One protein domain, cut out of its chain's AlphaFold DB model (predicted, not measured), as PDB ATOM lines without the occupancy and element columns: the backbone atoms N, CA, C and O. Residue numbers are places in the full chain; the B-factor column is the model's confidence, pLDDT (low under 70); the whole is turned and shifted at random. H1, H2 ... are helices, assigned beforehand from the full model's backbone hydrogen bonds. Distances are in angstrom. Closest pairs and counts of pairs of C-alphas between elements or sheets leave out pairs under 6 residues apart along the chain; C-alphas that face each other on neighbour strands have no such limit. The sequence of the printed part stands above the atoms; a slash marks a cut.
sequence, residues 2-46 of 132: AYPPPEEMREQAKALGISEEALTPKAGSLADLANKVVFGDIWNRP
ATOM      1  N   ALA A   2       0.827  -2.519  19.097       44.72
ATOM      2  CA  ALA A   2      -0.557  -2.946  18.869       44.72
ATOM      3  C   ALA A   2      -1.284  -2.900  20.216       44.72
ATOM      4  O   ALA A   2      -0.755  -3.438  21.187       44.72
ATOM      5  N   TYR A   3      -2.423  -2.212  20.291       46.88
ATOM      6  CA  TYR A   3      -3.207  -2.172  21.520       46.88
ATOM      7  C   TYR A   3      -3.754  -3.586  21.755       46.88
ATOM      8  O   TYR A   3      -4.535  -4.064  20.927       46.88
ATOM      9  N   PRO A   4      -3.288  -4.310  22.791       53.34
ATOM     10  CA  PRO A   4      -3.803  -5.642  23.051       53.34
ATOM     11  C   PRO A   4      -5.291  -5.537  23.416       53.34
ATOM     12  O   PRO A   4      -5.669  -4.578  24.094       53.34
ATOM     13  N   PRO A   5      -6.135  -6.505  23.004       58.22
ATOM     14  CA  PRO A   5      -7.523  -6.530  23.435       58.22
ATOM     15  C   PRO A   5      -7.556  -6.528  24.971       58.22
ATOM     16  O   PRO A   5      -6.830  -7.335  25.571       58.22
ATOM     17  N   PRO A   6      -8.332  -5.629  25.601       63.81
ATOM     18  CA  PRO A   6      -8.421  -5.542  27.055       63.81
ATOM     19  C   PRO A   6      -8.950  -6.829  27.671       63.81
ATOM     20  O   PRO A   6      -9.586  -7.630  26.986       63.81
ATOM     21  N   GLU A   7      -8.655  -7.044  28.951       65.69
ATOM     22  CA  GLU A   7      -8.949  -8.297  29.654       65.69
ATOM     23  C   GLU A   7     -10.417  -8.715  29.520       65.69
ATOM     24  O   GLU A   7     -10.683  -9.840  29.111       65.69
ATOM     25  N   GLU A   8     -11.357  -7.787  29.694       61.69
ATOM     26  CA  GLU A   8     -12.791  -8.039  29.512       61.69
ATOM     27  C   GLU A   8     -13.143  -8.535  28.103       61.69
ATOM     28  O   GLU A   8     -13.968  -9.430  27.932       61.69
ATOM     29  N   MET A   9     -12.483  -8.003  27.069       66.00
ATOM     30  CA  MET A   9     -12.673  -8.454  25.689       66.00
ATOM     31  C   MET A   9     -12.107  -9.864  25.492       66.00
ATOM     32  O   MET A   9     -12.671 -10.659  24.742       66.00
ATOM     33  N   ARG A  10     -11.011 -10.201  26.187       71.38
ATOM     34  CA  ARG A  10     -10.447 -11.560  26.197       71.38
ATOM     35  C   ARG A  10     -11.351 -12.533  26.947       71.38
ATOM     36  O   ARG A  10     -11.507 -13.663  26.496       71.38
ATOM     37  N   GLU A  11     -11.959 -12.118  28.053       71.12
ATOM     38  CA  GLU A  11     -12.913 -12.930  28.813       71.12
ATOM     39  C   GLU A  11     -14.215 -13.159  28.041       71.12
ATOM     40  O   GLU A  11     -14.668 -14.298  27.938       71.12
ATOM     41  N   GLN A  12     -14.771 -12.123  27.408       65.75
ATOM     42  CA  GLN A  12     -15.928 -12.257  26.520       65.75
ATOM     43  C   GLN A  12     -15.618 -13.156  25.320       65.75
ATOM     44  O   GLN A  12     -16.414 -14.025  24.970       65.75
ATOM     45  N   ALA A  13     -14.443 -12.998  24.711       70.94
ATOM     46  CA  ALA A  13     -13.995 -13.872  23.637       70.94
ATOM     47  C   ALA A  13     -13.872 -15.333  24.100       70.94
ATOM     48  O   ALA A  13     -14.374 -16.224  23.416       70.94
ATOM     49  N   LYS A  14     -13.304 -15.581  25.290       75.44
ATOM     50  CA  LYS A  14     -13.274 -16.917  25.907       75.44
ATOM     51  C   LYS A  14     -14.683 -17.470  26.133       75.44
ATOM     52  O   LYS A  14     -14.929 -18.623  25.792       75.44
ATOM     53  N   ALA A  15     -15.611 -16.661  26.646       74.12
ATOM     54  CA  ALA A  15     -17.003 -17.059  26.868       74.12
ATOM     55  C   ALA A  15     -17.741 -17.408  25.560       74.12
ATOM     56  O   ALA A  15     -18.616 -18.270  25.554       74.12
ATOM     57  N   LEU A  16     -17.352 -16.787  24.444       77.25
ATOM     58  CA  LEU A  16     -17.848 -17.083  23.096       77.25
ATOM     59  C   LEU A  16     -17.086 -18.229  22.395       77.25
ATOM     60  O   LEU A  16     -17.366 -18.524  21.235       77.25
ATOM     61  N   GLY A  17     -16.120 -18.871  23.065       81.69
ATOM     62  CA  GLY A  17     -15.300 -19.945  22.493       81.69
ATOM     63  C   GLY A  17     -14.266 -19.476  21.461       81.69
ATOM     64  O   GLY A  17     -13.732 -20.285  20.702       81.69
ATOM     65  N   ILE A  18     -13.972 -18.177  21.409       76.38
ATOM     66  CA  ILE A  18     -12.973 -17.588  20.514       76.38
ATOM     67  C   ILE A  18     -11.579 -17.814  21.116       76.38
ATOM     68  O   ILE A  18     -11.293 -17.395  22.237       76.38
ATOM     69  N   SER A  19     -10.700 -18.480  20.364       76.56
ATOM     70  CA  SER A  19      -9.329 -18.776  20.806       76.56
ATOM     71  C   SER A  19      -8.465 -17.517  20.959       76.56
ATOM     72  O   SER A  19      -8.627 -16.540  20.229       76.56
ATOM     73  N   GLU A  20      -7.480 -17.558  21.858       72.81
ATOM     74  CA  GLU A  20      -6.521 -16.461  22.055       72.81
ATOM     75  C   GLU A  20      -5.690 -16.176  20.787       72.81
ATOM     76  O   GLU A  20      -5.375 -15.026  20.469       72.81
ATOM     77  N   GLU A  21      -5.423 -17.211  19.987       74.50
ATOM     78  CA  GLU A  21      -4.785 -17.060  18.679       74.50
ATOM     79  C   GLU A  21      -5.653 -16.245  17.704       74.50
ATOM     80  O   GLU A  21      -5.129 -15.448  16.924       74.50
ATOM     81  N   ALA A  22      -6.983 -16.388  17.765       68.12
ATOM     82  CA  ALA A  22      -7.912 -15.601  16.952       68.12
ATOM     83  C   ALA A  22      -8.007 -14.130  17.400       68.12
ATOM     84  O   ALA A  22      -8.363 -13.271  16.594       68.12
ATOM     85  N   LEU A  23      -7.656 -13.826  18.654       67.44
ATOM     86  CA  LEU A  23      -7.572 -12.457  19.182       67.44
ATOM     87  C   LEU A  23      -6.245 -11.768  18.857       67.44
ATOM     88  O   LEU A  23      -6.137 -10.546  18.966       67.44
ATOM     89  N   THR A  24      -5.231 -12.538  18.468       73.88
ATOM     90  CA  THR A  24      -3.914 -12.009  18.123       73.88
ATOM     91  C   THR A  24      -3.974 -11.371  16.729       73.88
ATOM     92  O   THR A  24      -4.268 -12.072  15.756       73.88
ATOM     93  N   PRO A  25      -3.684 -10.063  16.575       69.81
ATOM     94  CA  PRO A  25      -3.706  -9.420  15.265       69.81
ATOM     95  C   PRO A  25      -2.670 -10.056  14.330       69.81
ATOM     96  O   PRO A  25      -1.464  -9.914  14.527       69.81
ATOM     97  N   LYS A  26      -3.135 -10.755  13.291       79.69
ATOM     98  CA  LYS A  26      -2.279 -11.281  12.215       79.69
ATOM     99  C   LYS A  26      -2.044 -10.194  11.164       79.69
ATOM    100  O   LYS A  26      -2.907  -9.336  10.969       79.69
ATOM    101  N   ALA A  27      -0.905 -10.224  10.473       81.06
ATOM    102  CA  ALA A  27      -0.633  -9.286   9.383       81.06
ATOM    103  C   ALA A  27      -1.761  -9.336   8.334       81.06
ATOM    104  O   ALA A  27      -2.148 -10.415   7.889       81.06
ATOM    105  N   GLY A  28      -2.313  -8.173   7.978       81.62
ATOM    106  CA  GLY A  28      -3.449  -8.063   7.055       81.62
ATOM    107  C   GLY A  28      -4.825  -8.359   7.668       81.62
ATOM    108  O   GLY A  28      -5.829  -8.253   6.969       81.62
ATOM    109  N   SER A  29      -4.906  -8.694   8.961       83.19
ATOM    110  CA  SER A  29      -6.186  -8.815   9.672       83.19
ATOM    111  C   SER A  29      -6.873  -7.457   9.856       83.19
ATOM    112  O   SER A  29      -6.231  -6.406   9.817       83.19
ATOM    113  N   LEU A  30      -8.180  -7.478  10.142       76.94
ATOM    114  CA  LEU A  30      -8.937  -6.267  10.480       76.94
ATOM    115  C   LEU A  30      -8.326  -5.531  11.683       76.94
ATOM    116  O   LEU A  30      -8.243  -4.307  11.668       76.94
ATOM    117  N   ALA A  31      -7.843  -6.264  12.688       77.31
ATOM    118  CA  ALA A  31      -7.188  -5.679  13.855       77.31
ATOM    119  C   ALA A  31      -5.833  -5.032  13.509       77.31
ATOM    120  O   ALA A  31      -5.518  -3.958  14.016       77.31
ATOM    121  N   ASP A  32      -5.036  -5.638  12.622       77.88
ATOM    122  CA  ASP A  32      -3.779  -5.048  12.132       77.88
ATOM    123  C   ASP A  32      -4.036  -3.780  11.301       77.88
ATOM    124  O   ASP A  32      -3.391  -2.751  11.511       77.88
ATOM    125  N   LEU A  33      -5.038  -3.812  10.418       81.00
ATOM    126  CA  LEU A  33      -5.455  -2.646   9.636       81.00
ATOM    127  C   LEU A  33      -5.990  -1.521  10.526       81.00
ATOM    128  O   LEU A  33      -5.568  -0.376  10.372       81.00
ATOM    129  N   ALA A  34      -6.859  -1.837  11.489       79.88
ATOM    130  CA  ALA A  34      -7.357  -0.867  12.456       79.88
ATOM    131  C   ALA A  34      -6.204  -0.247  13.254       79.88
ATOM    132  O   ALA A  34      -6.137   0.971  13.380       79.88
ATOM    133  N   ASN A  35      -5.238  -1.048  13.714       77.69
ATOM    134  CA  ASN A  35      -4.073  -0.530  14.428       77.69
ATOM    135  C   ASN A  35      -3.231   0.421  13.568       77.69
ATOM    136  O   ASN A  35      -2.865   1.503  14.028       77.69
ATOM    137  N   LYS A  36      -2.947   0.051  12.314       79.75
ATOM    138  CA  LYS A  36      -2.161   0.876  11.384       79.75
ATOM    139  C   LYS A  36      -2.870   2.176  11.017       79.75
ATOM    140  O   LYS A  36      -2.247   3.230  11.043       79.75
ATOM    141  N   VAL A  37      -4.160   2.116  10.700       84.25
ATOM    142  CA  VAL A  37      -4.922   3.288  10.248       84.25
ATOM    143  C   VAL A  37      -5.316   4.173  11.427       84.25
ATOM    144  O   VAL A  37      -5.047   5.370  11.421       84.25
ATOM    145  N   VAL A  38      -5.928   3.604  12.463       81.69
ATOM    146  CA  VAL A  38      -6.461   4.383  13.586       81.69
ATOM    147  C   VAL A  38      -5.322   4.919  14.443       81.69
ATOM    148  O   VAL A  38      -5.184   6.132  14.587       81.69
ATOM    149  N   PHE A  39      -4.481   4.039  14.988       76.81
ATOM    150  CA  PHE A  39      -3.431   4.447  15.927       76.81
ATOM    151  C   PHE A  39      -2.118   4.844  15.245       76.81
ATOM    152  O   PHE A  39      -1.356   5.617  15.820       76.81
ATOM    153  N   GLY A  40      -1.844   4.337  14.039       78.00
ATOM    154  CA  GLY A  40      -0.657   4.709  13.265       78.00
ATOM    155  C   GLY A  40      -0.797   6.035  12.513       78.00
ATOM    156  O   GLY A  40       0.176   6.781  12.448       78.00
ATOM    157  N   ASP A  41      -1.990   6.373  12.017       86.38
ATOM    158  CA  ASP A  41      -2.237   7.607  11.254       86.38
ATOM    159  C   ASP A  41      -3.235   8.532  11.965       86.38
ATOM    160  O   ASP A  41      -2.838   9.566  12.503       86.38
ATOM    161  N   ILE A  42      -4.519   8.158  12.042       89.44
ATOM    162  CA  ILE A  42      -5.613   9.072  12.421       89.44
ATOM    163  C   ILE A  42      -5.365   9.767  13.767       89.44
ATOM    164  O   ILE A  42      -5.584  10.977  13.873       89.44
ATOM    165  N   TRP A  43      -4.895   9.038  14.783       89.81
ATOM    166  CA  TRP A  43      -4.613   9.590  16.114       89.81
ATOM    167  C   TRP A  43      -3.388  10.516  16.174       89.81
ATOM    168  O   TRP A  43      -3.288  11.305  17.111       89.81
ATOM    169  N   ASN A  44      -2.509  10.471  15.171       87.31
ATOM    170  CA  ASN A  44      -1.278  11.266  15.093       87.31
ATOM    171  C   ASN A  44      -1.391  12.465  14.138       87.31
ATOM    172  O   ASN A  44      -0.448  13.246  14.013       87.31
ATOM    173  N   ARG A  45      -2.529  12.630  13.451       92.62
ATOM    174  CA  ARG A  45      -2.747  13.763  12.542       92.62
ATOM    175  C   ARG A  45      -2.643  15.102  13.296       92.62
ATOM    176  O   ARG A  45      -3.072  15.192  14.449       92.62
ATOM    177  N   PRO A  46      -2.150  16.173  12.656       93.12
ATOM    178  CA  PRO A  46      -2.159  17.501  13.264       93.12
ATOM    179  C   PRO A  46      -3.592  18.054  13.383       93.12
ATOM    180  O   PRO A  46      -4.525  17.550  12.754       93.12
TER     181      PRO A  46
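Overview. This is residues 2 to 46 of the 132 residues of the protein "Carboxymuconolactone decarboxylase" of Streptomyces sp. SID4956 (UniProt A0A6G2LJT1). The model is a loose, open loop of chain with few contacts between its helices: H3 lies toward one end of the long axis, H1 and the short H2 make a small turn at the other, and residues 41 to 46 stick out beyond H3. The chain goes out through H1, turns at residues 16 to 19, and comes back through H2 and the link of residues 24 to 29 to H3. The printed part has 45 residues with three named helices, in the order H1, H2, H3, and no named strand; the class is all helix. It is loose, with a radius of gyration of the C-alphas of 12.3 A, and its C-alphas span 40 by 21 by 12 A, only just elongated.

Along the chain. H3, the longest helix, has 10 residues, Leu 30 to Phe 39, and measures 13.2 A from first to last C-alpha. It begins with C-alpha 30 at (-8.937, -6.267, 10.480) and ends with C-alpha 39 at (-3.431, 4.447, 15.927), with y rising from the one to the other. H2 has four residues, Glu 20 to Leu 23. H1 has nine residues, Glu 7 to Ala 15, and measures 12.2 A; C-alpha 7 is at (-8.949, -8.297, 29.654) and C-alpha 15 at (-17.003, -17.059, 26.868), with y falling.

Arrangement. H3 touches no helix. H2 and H3 are apart, though a short link of six residues, 24 to 29, joins them. H1 and H3 are apart too. H1 and H2 touch, with 4 pairs of C-alphas within 8 A; the closest are those of Arg 10 and Glu 20, 7.5 A apart. Their centres are 10.6 A apart, and a tight link of four residues, 16 to 19, joins them. In H1 and H3 every pair of O of residue i and N of residue i+4 is within hydrogen-bond range. H2 is too short for such a pair; its one pair of O of residue i and N of residue i+3 is within range.

Size, cuts and confidence. The two C-alphas farthest apart in the domain are those of Gly 17 and Pro 46, 40.7 A apart, while those of Ala 2 and Pro 46, the first and last printed residues, are 21.3 A apart. Residues 41 to 46 stand free. The printed part has no cut, and no link between its helices is long. The mean pLDDT of the printed part is 74.7. Twelve residues are under 70: residues 2 to 9, residue 12, residues 22 to 23 and residue 25.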